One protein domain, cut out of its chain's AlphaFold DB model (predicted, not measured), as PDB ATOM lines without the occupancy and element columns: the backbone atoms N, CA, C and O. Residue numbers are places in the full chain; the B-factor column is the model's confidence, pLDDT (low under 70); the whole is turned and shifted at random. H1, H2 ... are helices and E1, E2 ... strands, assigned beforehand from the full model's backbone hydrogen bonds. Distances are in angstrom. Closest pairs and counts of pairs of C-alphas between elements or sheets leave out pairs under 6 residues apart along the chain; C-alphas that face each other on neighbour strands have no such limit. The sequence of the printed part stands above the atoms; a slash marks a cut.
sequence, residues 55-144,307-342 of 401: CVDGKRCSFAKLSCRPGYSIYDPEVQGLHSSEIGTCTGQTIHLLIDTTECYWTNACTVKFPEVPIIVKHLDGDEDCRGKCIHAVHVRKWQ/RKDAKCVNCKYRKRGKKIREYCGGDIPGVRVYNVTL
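Overview. This is residues 55 to 144 and 307 to 342 of the 401 residues of an uncharacterized protein of Mizuhopecten yessoensis (UniProt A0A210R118). Two small three-stranded sheets lie partly face to face, and one short helix, H1, fills the side where E2 of one sheet and E4 of the other come near, so that it runs along both. A hairpin of E7 and E8 lies off at one end of this core, apart from the other named elements. The printed part has 126 residues with eight named strands and one named helix, in the order E1, E2, E3, H1, E4, E5, E6, E7, E8; the sheets run E3 E2 E5, E4 E1 E6 and E7 E8, all antiparallel. The class is mostly strand, though under half of the residues are in named elements. The whole is compact, with a radius of gyration of the C-alphas of 15.0 A and spans of 42 by 41 by 24 A.

Arrangement. One sheet, strongly twisted, has E2, residues 72 to 84, as its inner strand, between the edge strands E3, residues 89 to 93, and E5, residues 137 to 144. E2 bends by 56 degrees at residue 76. E2 and E3 form a hairpin, with N 83 and O 90 within hydrogen-bond range at 2.9 A. E2 and E5 are antiparallel at 155 degrees, with N 82 and O 137 2.7 A apart. H1, residues 95 to 103, is on this sheet at a height of 9.0 A, over E2 and along the strands at 10 degrees on the local plane; the closest C-alphas of H1 and E2 are those of Thr 101 and Pro 77, 6.3 A apart. H1 is also on the second sheet, in which E1, residues 63 to 67, is the inner strand between E4, residues 109 to 113, and E6, residues 311 to 313. There its height is 8.0 A, and it is over E4, along the strands at 2 degrees on the local plane, which is fitted to 6 C-alphas, only just enough. The C-alphas of Asp 100 and Val 112, the closest of H1 and E4, are 5.2 A apart. N 64 and O 112 of E1 and E4 are 2.8 A apart, and N 65 and O 311 of E1 and E6 3.0 A. Between the sheets, the closest C-alphas of E1 and E2, those of Ser 67 and Ile 74, are 7.0 A apart. E6 runs on into E7, residues 316 to 320, across a break of 2 residues, at 90 degrees. E7 and E8, residues 323 to 327, form a hairpin, with N 318 and O 325 3.3 A apart. In H1 every O i to N i+4 pair is within hydrogen-bond range.

Along the chain. E1 begins at C-alpha 63, (2.267, 48.245, 11.760). E2 is the longest strand, 34.1 A from C-alpha 72 at (17.535, 35.155, 3.956) to C-alpha 84; E5 measures 21.4 A and E3 13.7 A. H1 measures 12.4 A. E8 ends at C-alpha 327, (7.388, 62.060, 12.641).

Size, cuts and confidence. The C-alphas farthest apart, those of Leu 124 and Lys 322, are 45.1 A apart. Residues 145 to 306 are not printed; C-alphas 144 and 307 are 8.8 A apart across this cut. The link from E4 to E5 is long, 23 residues; in it residues 121 to 122 pair antiparallel with residues 92 to 93 of E3. Residues 328 to 342 hold no named element. The mean pLDDT of the printed part is 71.3, and 51 residues are under 70, among them residues 307 to 320 and 322 to 342.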
ATOM      1  N   CYS A  55      -9.541  51.092  22.678       67.00
ATOM      2  CA  CYS A  55      -8.157  51.555  22.520       67.00
ATOM      3  C   CYS A  55      -7.980  52.591  21.390       67.00
ATOM      4  O   CYS A  55      -6.862  52.826  20.926       67.00
ATOM      5  N   VAL A  56      -9.075  53.193  20.926       60.59
ATOM      6  CA  VAL A  56      -9.108  54.095  19.778       60.59
ATOM      7  C   VAL A  56      -8.723  55.493  20.244       60.59
ATOM      8  O   VAL A  56      -9.593  56.320  20.464       60.59
ATOM      9  N   ASP A  57      -7.425  55.771  20.393       50.72
ATOM     10  CA  ASP A  57      -6.963  57.160  20.417       50.72
ATOM     11  C   ASP A  57      -5.512  57.352  19.947       50.72
ATOM     12  O   ASP A  57      -4.537  56.853  20.516       50.72
ATOM     13  N   GLY A  58      -5.378  58.184  18.907       56.22
ATOM     14  CA  GLY A  58      -4.121  58.794  18.476       56.22
ATOM     15  C   GLY A  58      -3.454  58.148  17.260       56.22
ATOM     16  O   GLY A  58      -3.177  56.956  17.217       56.22
ATOM     17  N   LYS A  59      -3.115  58.987  16.268       53.47
ATOM     18  CA  LYS A  59      -2.360  58.653  15.043       53.47
ATOM     19  C   LYS A  59      -0.957  58.128  15.375       53.47
ATOM     20  O   LYS A  59       0.019  58.882  15.327       53.47
ATOM     21  N   ARG A  60      -0.856  56.851  15.711       60.91
ATOM     22  CA  ARG A  60       0.408  56.152  15.937       60.91
ATOM     23  C   ARG A  60       0.711  55.255  14.743       60.91
ATOM     24  O   ARG A  60      -0.109  55.117  13.834       60.91
ATOM     25  N   CYS A  61       1.941  54.746  14.688       65.06
ATOM     26  CA  CYS A  61       2.303  53.715  13.721       65.06
ATOM     27  C   CYS A  61       1.197  52.643  13.738       65.06
ATOM     28  O   CYS A  61       0.689  52.397  14.825       65.06
ATOM     29  N   SER A  62       0.803  52.065  12.594       71.44
ATOM     30  CA  SER A  62      -0.262  51.037  12.499       71.44
ATOM     31  C   SER A  62       0.284  49.615  12.309       71.44
ATOM     32  O   SER A  62      -0.399  48.637  12.601       71.44
ATOM     33  N   PHE A  63       1.528  49.500  11.833       80.94
ATOM     34  CA  PHE A  63       2.267  48.245  11.760       80.94
ATOM     35  C   PHE A  63       3.788  48.468  11.694       80.94
ATOM     36  O   PHE A  63       4.260  49.528  11.272       80.94
ATOM     37  N   ALA A  64       4.562  47.450  12.069       84.19
ATOM     38  CA  ALA A  64       6.009  47.377  11.895       84.19
ATOM     39  C   ALA A  64       6.351  46.387  10.776       84.19
ATOM     40  O   ALA A  64       5.850  45.266  10.759       84.19
ATOM     41  N   LYS A  65       7.228  46.781   9.847       89.62
ATOM     42  CA  LYS A  65       7.732  45.875   8.809       89.62
ATOM     43  C   LYS A  65       9.095  45.321   9.207       89.62
ATOM     44  O   LYS A  65      10.038  46.096   9.394       89.62
ATOM     45  N   LEU A  66       9.201  43.995   9.278       90.56
ATOM     46  CA  LEU A  66      10.469  43.283   9.430       90.56
ATOM     47  C   LEU A  66      10.867  42.697   8.078       90.56
ATOM     48  O   LEU A  66      10.022  42.226   7.320       90.56
ATOM     49  N   SER A  67      12.155  42.755   7.751       92.81
ATOM     50  CA  SER A  67      12.661  42.171   6.509       92.81
ATOM     51  C   SER A  67      14.140  41.823   6.594       92.81
ATOM     52  O   SER A  67      14.935  42.558   7.190       92.81
ATOM     53  N   CYS A  68      14.505  40.737   5.930       91.06
ATOM     54  CA  CYS A  68      15.865  40.322   5.646       91.06
ATOM     55  C   CYS A  68      16.244  40.660   4.193       91.06
ATOM     56  O   CYS A  68      15.429  41.111   3.390       91.06
ATOM     57  N   ARG A  69      17.525  40.497   3.841       90.56
ATOM     58  CA  ARG A  69      17.957  40.619   2.435       90.56
ATOM     59  C   ARG A  69      17.417  39.428   1.628       90.56
ATOM     60  O   ARG A  69      17.194  38.391   2.238       90.56
ATOM     61  N   PRO A  70      17.250  39.530   0.299       92.06
ATOM     62  CA  PRO A  70      16.873  38.377  -0.521       92.06
ATOM     63  C   PRO A  70      17.792  37.167  -0.274       92.06
ATOM     64  O   PRO A  70      19.006  37.346  -0.144       92.06
ATOM     65  N   GLY A  71      17.213  35.965  -0.192       90.50
ATOM     66  CA  GLY A  71      17.921  34.723   0.156       90.50
ATOM     67  C   GLY A  71      18.195  34.537   1.654       90.50
ATOM     68  O   GLY A  71      19.088  33.769   2.024       90.50
ATOM     69  N   TYR A  72      17.496  35.292   2.505       92.44
ATOM     70  CA  TYR A  72      17.535  35.155   3.956       92.44
ATOM     71  C   TYR A  72      16.128  35.163   4.548       92.44
ATOM     72  O   TYR A  72      15.266  35.917   4.093       92.44
ATOM     73  N   SER A  73      15.970  34.461   5.662       92.31
ATOM     74  CA  SER A  73      14.734  34.350   6.427       92.31
ATOM     75  C   SER A  73      14.883  34.924   7.836       92.31
ATOM     76  O   SER A  73      15.957  34.850   8.441       92.31
ATOM     77  N   ILE A  74      13.804  35.509   8.353       92.19
ATOM     78  CA  ILE A  74      13.703  36.056   9.708       92.19
ATOM     79  C   ILE A  74      13.686  34.906  10.724       92.19
ATOM     80  O   ILE A  74      13.018  33.891  10.531       92.19
ATOM     81  N   TYR A  75      14.405  35.078  11.830       90.81
ATOM     82  CA  TYR A  75      14.439  34.135  12.943       90.81
ATOM     83  C   TYR A  75      14.423  34.852  14.292       90.81
ATOM     84  O   TYR A  75      15.018  35.922  14.436       90.81
ATOM     85  N   ASP A  76      13.749  34.237  15.264       89.56
ATOM     86  CA  ASP A  76      13.590  34.720  16.642       89.56
ATOM     87  C   ASP A  76      13.204  36.213  16.756       89.56
ATOM     88  O   ASP A  76      13.907  36.983  17.421       89.56
ATOM     89  N   PRO A  77      12.135  36.672  16.068       91.19
ATOM     90  CA  PRO A  77      11.627  38.019  16.261       91.19
ATOM     91  C   PRO A  77      11.068  38.186  17.679       91.19
ATOM     92  O   PRO A  77      10.124  37.517  18.086       91.19
ATOM     93  N   GLU A  78      11.628  39.130  18.429       88.88
ATOM     94  CA  GLU A  78      11.117  39.567  19.724       88.88
ATOM     95  C   GLU A  78      10.436  40.921  19.545       88.88
ATOM     96  O   GLU A  78      11.086  41.966  19.425       88.88
ATOM     97  N   VAL A  79       9.109  40.896  19.517       87.94
ATOM     98  CA  VAL A  79       8.271  42.077  19.332       87.94
ATOM     99  C   VAL A  79       7.387  42.236  20.553       87.94
ATOM    100  O   VAL A  79       6.735  41.281  20.939       87.94
ATOM    101  N   GLN A  80       7.351  43.416  21.162       87.31
ATOM    102  CA  GLN A  80       6.603  43.683  22.390       87.31
ATOM    103  C   GLN A  80       5.689  44.890  22.232       87.31
ATOM    104  O   GLN A  80       6.066  45.891  21.627       87.31
ATOM    105  N   GLY A  81       4.510  44.825  22.836       86.06
ATOM    106  CA  GLY A  81       3.642  45.973  23.032       86.06
ATOM    107  C   GLY A  81       4.177  46.869  24.142       86.06
ATOM    108  O   GLY A  81       4.588  46.388  25.196       86.06
ATOM    109  N   LEU A  82       4.149  48.172  23.906       84.19
ATOM    110  CA  LEU A  82       4.444  49.218  24.871       84.19
ATOM    111  C   LEU A  82       3.162  49.978  25.178       84.19
ATOM    112  O   LEU A  82       2.532  50.531  24.273       84.19
ATOM    113  N   HIS A  83       2.817  50.067  26.452       84.00
ATOM    114  CA  HIS A  83       1.897  51.071  26.959       84.00
ATOM    115  C   HIS A  83       2.721  52.173  27.626       84.00
ATOM    116  O   HIS A  83       3.628  51.896  28.407       84.00
ATOM    117  N   SER A  84       2.424  53.427  27.299       79.38
ATOM    118  CA  SER A  84       3.049  54.582  27.947       79.38
ATOM    119  C   SER A  84       1.979  55.323  28.723       79.38
ATOM    120  O   SER A  84       1.000  55.762  28.116       79.38
ATOM    121  N   SER A  85       2.190  55.465  30.026       76.31
ATOM    122  CA  SER A  85       1.423  56.330  30.919       76.31
ATOM    123  C   SER A  85       2.288  57.530  31.333       76.31
ATOM    124  O   SER A  85       3.462  57.612  30.965       76.31
ATOM    125  N   GLU A  86       1.722  58.474  32.084       71.69
ATOM    126  CA  GLU A  86       2.493  59.565  32.703       71.69
ATOM    127  C   GLU A  86       3.465  59.056  33.782       71.69
ATOM    128  O   GLU A  86       4.465  59.709  34.071       71.69
ATOM    129  N   ILE A  87       3.176  57.884  34.355       68.50
ATOM    130  CA  ILE A  87       3.866  57.308  35.515       68.50
ATOM    131  C   ILE A  87       4.985  56.349  35.075       68.50
ATOM    132  O   ILE A  87       5.958  56.153  35.802       68.50
ATOM    133  N   GLY A  88       4.916  55.811  33.853       76.50
ATOM    134  CA  GLY A  88       5.940  54.913  33.340       76.50
ATOM    135  C   GLY A  88       5.639  54.308  31.972       76.50
ATOM    136  O   GLY A  88       4.596  54.528  31.349       76.50
ATOM    137  N   THR A  89       6.596  53.517  31.488       78.19
ATOM    138  CA  THR A  89       6.419  52.661  30.312       78.19
ATOM    139  C   THR A  89       6.315  51.219  30.756       78.19
ATOM    140  O   THR A  89       7.200  50.714  31.444       78.19
ATOM    141  N   CYS A  90       5.274  50.544  30.305       83.06
ATOM    142  CA  CYS A  90       4.989  49.174  30.670       83.06
ATOM    143  C   CYS A  90       4.980  48.312  29.390       83.06
ATOM    144  O   CYS A  90       4.529  48.755  28.329       83.06
ATOM    145  N   THR A  91       5.539  47.098  29.459       85.31
ATOM    146  CA  THR A  91       5.715  46.213  28.293       85.31
ATOM    147  C   THR A  91       4.925  44.917  28.434       85.31
ATOM    148  O   THR A  91       4.951  44.281  29.489       85.31
ATOM    149  N   GLY A  92       4.297  44.461  27.354       86.25
ATOM    150  CA  GLY A  92       3.594  43.182  27.350       86.25
ATOM    151  C   GLY A  92       3.257  42.661  25.960       86.25
ATOM    152  O   GLY A  92       3.673  43.218  24.948       86.25
ATOM    153  N   GLN A  93       2.514  41.561  25.918       84.69
ATOM    154  CA  GLN A  93       2.075  40.901  24.689       84.69
ATOM    155  C   GLN A  93       0.553  40.870  24.601       84.69
ATOM    156  O   GLN A  93      -0.154  40.774  25.611       84.69
ATOM    157  N   THR A  94       0.058  40.883  23.369       86.75
ATOM    158  CA  THR A  94      -1.336  40.577  23.034       86.75
ATOM    159  C   THR A  94      -1.386  39.302  22.203       86.75
ATOM    160  O   THR A  94      -0.382  38.910  21.613       86.75
ATOM    161  N   ILE A  95      -2.553  38.657  22.119       83.62
ATOM    162  CA  ILE A  95      -2.723  37.461  21.275       83.62
ATOM    163  C   ILE A  95      -2.380  37.779  19.816       83.62
ATOM    164  O   ILE A  95      -1.622  37.045  19.196       83.62
ATOM    165  N   HIS A  96      -2.881  38.898  19.290       85.50
ATOM    166  CA  HIS A  96      -2.602  39.317  17.916       85.50
ATOM    167  C   HIS A  96      -1.120  39.613  17.686       85.50
ATOM    168  O   HIS A  96      -0.575  39.188  16.676       85.50
ATOM    169  N   LEU A  97      -0.449  40.276  18.635       87.00
ATOM    170  CA  LEU A  97       0.980  40.545  18.500       87.00
ATOM    171  C   LEU A  97       1.796  39.252  18.515       87.00
ATOM    172  O   LEU A  97       2.745  39.127  17.746       87.00
ATOM    173  N   LEU A  98       1.409  38.283  19.351       85.31
ATOM    174  CA  LEU A  98       2.015  36.956  19.348       85.31
ATOM    175  C   LEU A  98       1.816  36.279  17.992       85.31
ATOM    176  O   LEU A  98       2.809  35.852  17.422       85.31
ATOM    177  N   ILE A  99       0.589  36.246  17.459       85.50
ATOM    178  CA  ILE A  99       0.287  35.653  16.144       85.50
ATOM    179  C   ILE A  99       1.151  36.290  15.049       85.50
ATOM    180  O   ILE A  99       1.910  35.590  14.381       85.50
ATOM    181  N   ASP A 100       1.134  37.613  14.933       88.31
ATOM    182  CA  ASP A 100       1.898  38.321  13.906       88.31
ATOM    183  C   ASP A 100       3.415  38.095  14.053       88.31
ATOM    184  O   ASP A 100       4.136  37.929  13.072       88.31
ATOM    185  N   THR A 101       3.921  38.052  15.291       88.44
ATOM    186  CA  THR A 101       5.336  37.750  15.569       88.44
ATOM    187  C   THR A 101       5.679  36.311  15.198       88.44
ATOM    188  O   THR A 101       6.764  36.042  14.686       88.44
ATOM    189  N   THR A 102       4.756  35.377  15.428       85.31
ATOM    190  CA  THR A 102       4.925  33.974  15.054       85.31
ATOM    191  C   THR A 102       4.923  33.769  13.539       85.31
ATOM    192  O   THR A 102       5.766  33.027  13.043       85.31
ATOM    193  N   GLU A 103       4.086  34.496  12.798       88.12
ATOM    194  CA  GLU A 103       4.054  34.480  11.325       88.12
ATOM    195  C   GLU A 103       5.326  35.069  10.691       88.12
ATOM    196  O   GLU A 103       5.636  34.822   9.526       88.12
ATOM    197  N   CYS A 104       6.106  35.840  11.451       91.00
ATOM    198  CA  CYS A 104       7.382  36.364  10.981       91.00
ATOM    199  C   CYS A 104       8.497  35.317  10.913       91.00
ATOM    200  O   CYS A 104       9.497  35.570  10.244       91.00
ATOM    201  N   TYR A 105       8.384  34.169  11.582       90.56
ATOM    202  CA  TYR A 105       9.427  33.147  11.507       90.56
ATOM    203  C   TYR A 105       9.553  32.598  10.085       90.56
ATOM    204  O   TYR A 105       8.561  32.331   9.418       90.56
ATOM    205  N   TRP A 106      10.792  32.401   9.639       90.44
ATOM    206  CA  TRP A 106      11.130  31.742   8.375       90.44
ATOM    207  C   TRP A 106      10.640  32.444   7.102       90.44
ATOM    208  O   TRP A 106      10.732  31.883   6.016       90.44
ATOM    209  N   THR A 107      10.180  33.688   7.216       92.00
ATOM    210  CA  THR A 107       9.806  34.517   6.068       92.00
ATOM    211  C   THR A 107      10.909  35.520   5.753       92.00
ATOM    212  O   THR A 107      11.646  35.972   6.631       92.00
ATOM    213  N   ASN A 108      11.044  35.918   4.487       93.12
ATOM    214  CA  ASN A 108      11.984  36.981   4.123       93.12
ATOM    215  C   ASN A 108      11.541  38.352   4.661       93.12
ATOM    216  O   ASN A 108      12.377  39.197   4.989       93.12
ATOM    217  N   ALA A 109      10.232  38.582   4.735       93.38
ATOM    218  CA  ALA A 109       9.641  39.800   5.253       93.38
ATOM    219  C   ALA A 109       8.254  39.515   5.827       93.38
ATOM    220  O   ALA A 109       7.504  38.718   5.269       93.38
ATOM    221  N   CYS A 110       7.893  40.238   6.880       92.88
ATOM    222  CA  CYS A 110       6.580  40.164   7.505       92.88
ATOM    223  C   CYS A 110       6.124  41.557   7.956       92.88
ATOM    224  O   CYS A 110       6.905  42.517   8.011       92.88
ATOM    225  N   THR A 111       4.837  41.667   8.272       91.25
ATOM    226  CA  THR A 111       4.234  42.886   8.805       91.25
ATOM    227  C   THR A 111       3.547  42.564  10.115       91.25
ATOM    228  O   THR A 111       2.598  41.793  10.128       91.25
ATOM    229  N   VAL A 112       4.004  43.197  11.189       88.06
ATOM    230  CA  VAL A 112       3.407  43.072  12.513       88.06
ATOM    231  C   VAL A 112       2.432  44.213  12.716       88.06
ATOM    232  O   VAL A 112       2.845  45.373  12.782       88.06
ATOM    233  N   LYS A 113       1.140  43.909  12.768       84.88
ATOM    234  CA  LYS A 113       0.080  44.894  12.970       84.88
ATOM    235  C   LYS A 113       0.037  45.280  14.439       84.88
ATOM    236  O   LYS A 113       0.383  44.496  15.320       84.88
ATOM    237  N   PHE A 114      -0.386  46.508  14.716       77.81
ATOM    238  CA  PHE A 114      -0.623  46.916  16.094       77.81
ATOM    239  C   PHE A 114      -2.077  46.688  16.428       77.81
ATOM    240  O   PHE A 114      -2.947  47.357  15.868       77.81
ATOM    241  N   PRO A 115      -2.355  45.714  17.295       69.75
ATOM    242  CA  PRO A 115      -3.720  45.405  17.609       69.75
ATOM    243  C   PRO A 115      -4.239  46.453  18.586       69.75
ATOM    244  O   PRO A 115      -3.591  46.772  19.584       69.75
ATOM    245  N   GLU A 116      -5.443  46.942  18.322       73.75
ATOM    246  CA  GLU A 116      -6.210  47.807  19.225       73.75
ATOM    247  C   GLU A 116      -6.814  46.980  20.373       73.75
ATOM    248  O   GLU A 116      -7.991  47.084  20.702       73.75
ATOM    249  N   VAL A 117      -6.012  46.085  20.953       77.88
ATOM    250  CA  VAL A 117      -6.432  45.175  22.016       77.88
ATOM    251  C   VAL A 117      -5.548  45.359  23.246       77.88
ATOM    252  O   VAL A 117      -4.355  45.667  23.118       77.88
ATOM    253  N   PRO A 118      -6.105  45.150  24.447       77.38
ATOM    254  CA  PRO A 118      -5.351  45.288  25.678       77.38
ATOM    255  C   PRO A 118      -4.304  44.185  25.837       77.38
ATOM    256  O   PRO A 118      -4.510  43.039  25.429       77.38
ATOM    257  N   ILE A 119      -3.195  44.530  26.489       79.75
ATOM    258  CA  ILE A 119      -2.138  43.603  26.893       79.75
ATOM    259  C   ILE A 119      -2.736  42.509  27.786       79.75
ATOM    260  O   ILE A 119      -3.445  42.794  28.754       79.75
ATOM    261  N   ILE A 120      -2.418  41.253  27.469       77.31
ATOM    262  CA  ILE A 120      -2.884  40.074  28.218       77.31
ATOM    263  C   ILE A 120      -1.755  39.354  28.959       77.31
ATOM    264  O   ILE A 120      -2.010  38.673  29.949       77.31
ATOM    265  N   VAL A 121      -0.507  39.514  28.511       72.00
ATOM    266  CA  VAL A 121       0.667  38.890  29.134       72.00
ATOM    267  C   VAL A 121       1.676  39.973  29.486       72.00
ATOM    268  O   VAL A 121       2.110  40.737  28.623       72.00
ATOM    269  N   LYS A 122       2.060  40.023  30.762       69.50
ATOM    270  CA  LYS A 122       3.111  40.903  31.277       69.50
ATOM    271  C   LYS A 122       4.485  40.297  30.970       69.50
ATOM    272  O   LYS A 122       4.679  39.095  31.146       69.50
ATOM    273  N   HIS A 123       5.435  41.114  30.515       63.50
ATOM    274  CA  HIS A 123       6.843  40.710  30.517       63.50
ATOM    275  C   HIS A 123       7.419  40.883  31.928       63.50
ATOM    276  O   HIS A 123       7.116  41.863  32.602       63.50
ATOM    277  N   LEU A 124       8.227  39.914  32.361       56.75
ATOM    278  CA  LEU A 124       8.714  39.769  33.740       56.75
ATOM    279  C   LEU A 124       9.582  40.944  34.235       56.75
ATOM    280  O   LEU A 124       9.750  41.093  35.438       56.75
ATOM    281  N   ASP A 125      10.077  41.795  33.333       58.94
ATOM    282  CA  ASP A 125      11.098  42.811  33.627       58.94
ATOM    283  C   ASP A 125      10.535  44.179  34.083       58.94
ATOM    284  O   ASP A 125      11.180  45.206  33.877       58.94
ATOM    285  N   GLY A 126       9.329  44.247  34.663       56.00
ATOM    286  CA  GLY A 126       8.752  45.522  35.118       56.00
ATOM    287  C   GLY A 126       7.771  45.394  36.282       56.00
ATOM    288  O   GLY A 126       7.061  44.396  36.393       56.00
ATOM    289  N   ASP A 127       7.700  46.418  37.132       54.22
ATOM    290  CA  ASP A 127       6.886  46.409  38.358       54.22
ATOM    291  C   ASP A 127       5.383  46.638  38.103       54.22
ATOM    292  O   ASP A 127       4.545  46.046  38.780       54.22
ATOM    293  N   GLU A 128       4.990  47.363  37.053       65.69
ATOM    294  CA  GLU A 128       3.578  47.726  36.828       65.69
ATOM    295  C   GLU A 128       2.739  46.612  36.168       65.69
ATOM    296  O   GLU A 128       3.220  45.863  35.311       65.69
ATOM    297  N   ASP A 129       1.469  46.469  36.564       76.19
ATOM    298  CA  ASP A 129       0.531  45.549  35.908       76.19
ATOM    299  C   ASP A 129       0.010  46.153  34.597       76.19
ATOM    300  O   ASP A 129      -0.838  47.043  34.571       76.19
ATOM    301  N   CYS A 130       0.543  45.655  33.482       77.56
ATOM    302  CA  CYS A 130       0.118  46.054  32.144       77.56
ATOM    303  C   CYS A 130      -1.193  45.407  31.697       77.56
ATOM    304  O   CYS A 130      -1.691  45.747  30.622       77.56
ATOM    305  N   ARG A 131      -1.727  44.428  32.437       84.12
ATOM    306  CA  ARG A 131      -2.913  43.692  31.994       84.12
ATOM    307  C   ARG A 131      -4.100  44.637  31.828       84.12
ATOM    308  O   ARG A 131      -4.351  45.499  32.660       84.12
ATOM    309  N   GLY A 132      -4.811  44.503  30.711       82.75
ATOM    310  CA  GLY A 132      -5.942  45.380  30.394       82.75
ATOM    311  C   GLY A 132      -5.556  46.735  29.785       82.75
ATOM    312  O   GLY A 132      -6.441  47.454  29.330       82.75
ATOM    313  N   LYS A 133      -4.265  47.100  29.724       85.00
ATOM    314  CA  LYS A 133      -3.815  48.378  29.147       85.00
ATOM    315  C   LYS A 133      -3.652  48.290  27.629       85.00
ATOM    316  O   LYS A 133      -3.152  47.295  27.107       85.00
ATOM    317  N   CYS A 134      -4.033  49.349  26.920       83.75
ATOM    318  CA  CYS A 134      -3.927  49.432  25.463       83.75
ATOM    319  C   CYS A 134      -2.478  49.596  24.995       83.75
ATOM    320  O   CYS A 134      -1.727  50.408  25.537       83.75
ATOM    321  N   ILE A 135      -2.092  48.879  23.939       80.81
ATOM    322  CA  ILE A 135      -0.792  49.090  23.297       80.81
ATOM    323  C   ILE A 135      -0.783  50.467  22.622       80.81
ATOM    324  O   ILE A 135      -1.626  50.780  21.789       80.81
ATOM    325  N   HIS A 136       0.203  51.289  22.970       78.75
ATOM    326  CA  HIS A 136       0.451  52.593  22.358       78.75
ATOM    327  C   HIS A 136       1.508  52.514  21.258       78.75
ATOM    328  O   HIS A 136       1.427  53.221  20.257       78.75
ATOM    329  N   ALA A 137       2.515  51.668  21.437       77.50
ATOM    330  CA  ALA A 137       3.585  51.471  20.474       77.50
ATOM    331  C   ALA A 137       4.046  50.020  20.509       77.50
ATOM    332  O   ALA A 137       3.756  49.292  21.450       77.50
ATOM    333  N   VAL A 138       4.808  49.605  19.509       81.31
ATOM    334  CA  VAL A 138       5.479  48.311  19.534       81.31
ATOM    335  C   VAL A 138       6.972  48.514  19.473       81.31
ATOM    336  O   VAL A 138       7.488  49.343  18.723       81.31
ATOM    337  N   HIS A 139       7.659  47.726  20.278       82.56
ATOM    338  CA  HIS A 139       9.094  47.674  20.357       82.56
ATOM    339  C   HIS A 139       9.576  46.347  19.793       82.56
ATOM    340  O   HIS A 139       9.277  45.285  20.332       82.56
ATOM    341  N   VAL A 140      10.341  46.413  18.710       85.50
ATOM    342  CA  VAL A 140      11.030  45.245  18.168       85.50
ATOM    343  C   VAL A 140      12.416  45.195  18.807       85.50
ATOM    344  O   VAL A 140      13.279  46.001  18.461       85.50
ATOM    345  N   ARG A 141      12.617  44.288  19.767       82.81
ATOM    346  CA  ARG A 141      13.854  44.188  20.558       82.81
ATOM    347  C   ARG A 141      14.989  43.545  19.770       82.81
ATOM    348  O   ARG A 141      16.095  44.081  19.728       82.81
ATOM    349  N   LYS A 142      14.724  42.393  19.153       85.94
ATOM    350  CA  LYS A 142      15.717  41.611  18.408       85.94
ATOM    351  C   LYS A 142      15.048  40.785  17.319       85.94
ATOM    352  O   LYS A 142      13.880  40.437  17.428       85.94
ATOM    353  N   TRP A 143      15.796  40.500  16.264       89.12
ATOM    354  CA  TRP A 143      15.536  39.424  15.311       89.12
ATOM    355  C   TRP A 143      16.831  39.144  14.551       89.12
ATOM    356  O   TRP A 143      17.761  39.961  14.522       89.12
ATOM    357  N   GLN A 144      16.906  37.978  13.934       89.75
ATOM    358  CA  GLN A 144      18.070  37.521  13.189       89.75
ATOM    359  C   GLN A 144      17.677  37.195  11.751       89.75
ATOM    360  O   GLN A 144      16.509  36.955  11.454       89.75
ATOM    361  N   ARG A 307      21.490  44.283  11.938       54.75
ATOM    362  CA  ARG A 307      21.492  45.649  12.488       54.75
ATOM    363  C   ARG A 307      20.646  46.626  11.660       54.75
ATOM    364  O   ARG A 307      20.816  47.830  11.819       54.75
ATOM    365  N   LYS A 308      19.829  46.150  10.710       52.91
ATOM    366  CA  LYS A 308      19.023  47.020   9.839       52.91
ATOM    367  C   LYS A 308      17.574  47.130  10.312       52.91
ATOM    368  O   LYS A 308      16.957  46.129  10.633       52.91
ATOM    369  N   ASP A 309      17.100  48.370  10.266       58.59
ATOM    370  CA  ASP A 309      15.861  48.952  10.792       58.59
ATOM    371  C   ASP A 309      14.578  48.133  10.615       58.59
ATOM    372  O   ASP A 309      14.162  47.849   9.489       58.59
ATOM    373  N   ALA A 310      13.880  47.896  11.727       56.78
ATOM    374  CA  ALA A 310      12.431  47.754  11.705       56.78
ATOM    375  C   ALA A 310      11.870  49.108  11.268       56.78
ATOM    376  O   ALA A 310      12.191  50.139  11.860       56.78
ATOM    377  N   LYS A 311      11.070  49.122  10.202       64.25
ATOM    378  CA  LYS A 311      10.494  50.371   9.701       64.25
ATOM    379  C   LYS A 311       9.059  50.493  10.167       64.25
ATOM    380  O   LYS A 311       8.234  49.622   9.881       64.25
ATOM    381  N   CYS A 312       8.767  51.605  10.830       62.25
ATOM    382  CA  CYS A 312       7.399  52.071  10.946       62.25
ATOM    383  C   CYS A 312       6.941  52.562   9.571       62.25
ATOM    384  O   CYS A 312       7.597  53.397   8.947       62.25
ATOM    385  N   VAL A 313       5.821  52.038   9.088       56.91
ATOM    386  CA  VAL A 313       5.191  52.510   7.855       56.91
ATOM    387  C   VAL A 313       3.967  53.330   8.266       56.91
ATOM    388  O   VAL A 313       3.256  52.945   9.190       56.91
ATOM    389  N   ASN A 314       3.750  54.471   7.603       56.56
ATOM    390  CA  ASN A 314       2.807  55.552   7.961       56.56
ATOM    391  C   ASN A 314       3.334  56.631   8.929       56.56
ATOM    392  O   ASN A 314       2.560  57.247   9.665       56.56
ATOM    393  N   CYS A 315       4.628  56.953   8.884       53.88
ATOM    394  CA  CYS A 315       5.111  58.196   9.490       53.88
ATOM    395  C   CYS A 315       4.653  59.387   8.633       53.88
ATOM    396  O   CYS A 315       4.932  59.458   7.435       53.88
ATOM    397  N   LYS A 316       3.919  60.336   9.225       57.09
ATOM    398  CA  LYS A 316       3.542  61.565   8.513       57.09
ATOM    399  C   LYS A 316       4.743  62.504   8.496       57.09
ATOM    400  O   LYS A 316       5.290  62.861   9.539       57.09
ATOM    401  N   TYR A 317       5.136  62.958   7.310       52.69
ATOM    402  CA  TYR A 317       6.149  64.000   7.175       52.69
ATOM    403  C   TYR A 317       5.513  65.355   7.469       52.69
ATOM    404  O   TYR A 317       4.639  65.814   6.734       52.69
ATOM    405  N   ARG A 318       5.964  66.030   8.530       49.56
ATOM    406  CA  ARG A 318       5.593  67.429   8.764       49.56
ATOM    407  C   ARG A 318       6.741  68.308   8.293       49.56
ATOM    408  O   ARG A 318       7.818  68.337   8.889       49.56
ATOM    409  N   LYS A 319       6.518  69.025   7.193       46.91
ATOM    410  CA  LYS A 319       7.470  70.003   6.666       46.91
ATOM    411  C   LYS A 319       7.353  71.279   7.507       46.91
ATOM    412  O   LYS A 319       6.319  71.938   7.483       46.91
ATOM    413  N   ARG A 320       8.385  71.611   8.289       58.53
ATOM    414  CA  ARG A 320       8.478  72.888   9.024       58.53
ATOM    415  C   ARG A 320       9.626  73.690   8.402       58.53
ATOM    416  O   ARG A 320      10.800  73.421   8.657       58.53
ATOM    417  N   GLY A 321       9.288  74.626   7.515       76.06
ATOM    418  CA  GLY A 321      10.262  75.358   6.693       76.06
ATOM    419  C   GLY A 321      10.966  74.463   5.658       76.06
ATOM    420  O   GLY A 321      10.348  73.583   5.064       76.06
ATOM    421  N   LYS A 322      12.277  74.658   5.440       63.59
ATOM    422  CA  LYS A 322      13.091  73.848   4.500       63.59
ATOM    423  C   LYS A 322      13.508  72.468   5.040       63.59
ATOM    424  O   LYS A 322      14.157  71.713   4.324       63.59
ATOM    425  N   LYS A 323      13.174  72.124   6.288       50.62
ATOM    426  CA  LYS A 323      13.515  70.823   6.888       50.62
ATOM    427  C   LYS A 323      12.297  69.903   6.871       50.62
ATOM    428  O   LYS A 323      11.263  70.216   7.458       50.62
ATOM    429  N   ILE A 324      12.446  68.757   6.214       49.12
ATOM    430  CA  ILE A 324      11.521  67.631   6.337       49.12
ATOM    431  C   ILE A 324      11.965  66.849   7.573       49.12
ATOM    432  O   ILE A 324      13.113  66.414   7.646       49.12
ATOM    433  N   ARG A 325      11.084  66.729   8.568       56.62
ATOM    434  CA  ARG A 325      11.257  65.800   9.687       56.62
ATOM    435  C   ARG A 325      10.209  64.705   9.547       56.62
ATOM    436  O   ARG A 325       9.028  64.993   9.344       56.62
ATOM    437  N   GLU A 326      10.671  63.469   9.601       45.69
ATOM    438  CA  GLU A 326       9.814  62.298   9.706       45.69
ATOM    439  C   GLU A 326       9.324  62.210  11.149       45.69
ATOM    440  O   GLU A 326      10.133  62.177  12.073       45.69
ATOM    441  N   TYR A 327       8.008  62.256  11.339       52.66
ATOM    442  CA  TYR A 327       7.388  62.060  12.641       52.66
ATOM    443  C   TYR A 327       6.647  60.729  12.592       52.66
ATOM    444  O   TYR A 327       5.542  60.628  12.053       52.66
ATOM    445  N   CYS A 328       7.280  59.692  13.124       49.16
ATOM    446  CA  CYS A 328       6.578  58.483  13.527       49.16
ATOM    447  C   CYS A 328       5.946  58.806  14.890       49.16
ATOM    448  O   CYS A 328       6.625  59.369  15.742       49.16
ATOM    449  N   GLY A 329       4.633  58.612  15.035       42.34
ATOM    450  CA  GLY A 329       3.829  59.222  16.101       42.34
ATOM    451  C   GLY A 329       4.449  59.160  17.505       42.34
ATOM    452  O   GLY A 329       4.786  58.082  17.974       42.34
ATOM    453  N   GLY A 330       4.522  60.329  18.155       41.38
ATOM    454  CA  GLY A 330       4.863  60.519  19.566       41.38
ATOM    455  C   GLY A 330       6.324  60.243  19.911       41.38
ATOM    456  O   GLY A 330       6.699  59.097  20.125       41.38
ATOM    457  N   ASP A 331       7.132  61.294  20.066       36.81
ATOM    458  CA  ASP A 331       8.314  61.202  20.924       36.81
ATOM    459  C   ASP A 331       7.805  60.845  22.333       36.81
ATOM    460  O   ASP A 331       7.318  61.715  23.053       36.81
ATOM    461  N   ILE A 332       7.832  59.562  22.704       40.62
ATOM    462  CA  ILE A 332       7.645  59.151  24.097       40.62
ATOM    463  C   ILE A 332       8.932  59.576  24.817       40.62
ATOM    464  O   ILE A 332      10.008  59.082  24.452       40.62
ATOM    465  N   PRO A 333       8.883  60.484  25.807       33.56
ATOM    466  CA  PRO A 333      10.060  60.835  26.587       33.56
ATOM    467  C   PRO A 333      10.651  59.559  27.200       33.56
ATOM    468  O   PRO A 333       9.985  58.864  27.956       33.56
ATOM    469  N   GLY A 334      11.883  59.208  26.822       32.72
ATOM    470  CA  GLY A 334      12.582  58.019  27.328       32.72
ATOM    471  C   GLY A 334      12.612  56.800  26.395       32.72
ATOM    472  O   GLY A 334      13.498  55.963  26.558       32.72
ATOM    473  N   VAL A 335      11.766  56.717  25.357       34.81
ATOM    474  CA  VAL A 335      11.803  55.600  24.388       34.81
ATOM    475  C   VAL A 335      12.444  56.065  23.086       34.81
ATOM    476  O   VAL A 335      11.830  56.734  22.257       34.81
ATOM    477  N   ARG A 336      13.712  55.698  22.871       35.03
ATOM    478  CA  ARG A 336      14.364  55.892  21.570       35.03
ATOM    479  C   ARG A 336      13.802  54.881  20.573       35.03
ATOM    480  O   ARG A 336      14.267  53.748  20.512       35.03
ATOM    481  N   VAL A 337      12.842  55.304  19.753       37.25
ATOM    482  CA  VAL A 337      12.527  54.606  18.501       37.25
ATOM    483  C   VAL A 337      13.701  54.850  17.554       37.25
ATOM    484  O   VAL A 337      13.839  55.919  16.957       37.25
ATOM    485  N   TYR A 338      14.622  53.894  17.474       32.62
ATOM    486  CA  TYR A 338      15.755  53.992  16.564       32.62
ATOM    487  C   TYR A 338      15.288  53.746  15.124       32.62
ATOM    488  O   TYR A 338      15.228  52.610  14.669       32.62
ATOM    489  N   ASN A 339      15.045  54.823  14.374       31.11
ATOM    490  CA  ASN A 339      15.283  54.806  12.932       31.11
ATOM    491  C   ASN A 339      16.809  54.863  12.731       31.11
ATOM    492  O   ASN A 339      17.395  55.947  12.777       31.11
ATOM    493  N   VAL A 340      17.490  53.729  12.517       28.97
ATOM    494  CA  VAL A 340      18.909  53.721  12.103       28.97
ATOM    495  C   VAL A 340      19.008  53.854  10.585       28.97
ATOM    496  O   VAL A 340      19.704  53.117   9.892       28.97
ATOM    497  N   THR A 341      18.403  54.913  10.055       29.12
ATOM    498  CA  THR A 341      18.711  55.378   8.706       29.12
ATOM    499  C   THR A 341      19.237  56.812   8.771       29.12
ATOM    500  O   THR A 341      18.500  57.777   8.922       29.12
ATOM    501  N   LEU A 342      20.569  56.914   8.634       28.58
ATOM    502  CA  LEU A 342      21.388  58.116   8.390       28.58
ATOM    503  C   LEU A 342      21.667  59.069   9.571       28.58
ATOM    504  O   LEU A 342      21.190  60.198   9.629       28.58
TER     505      LEU A 342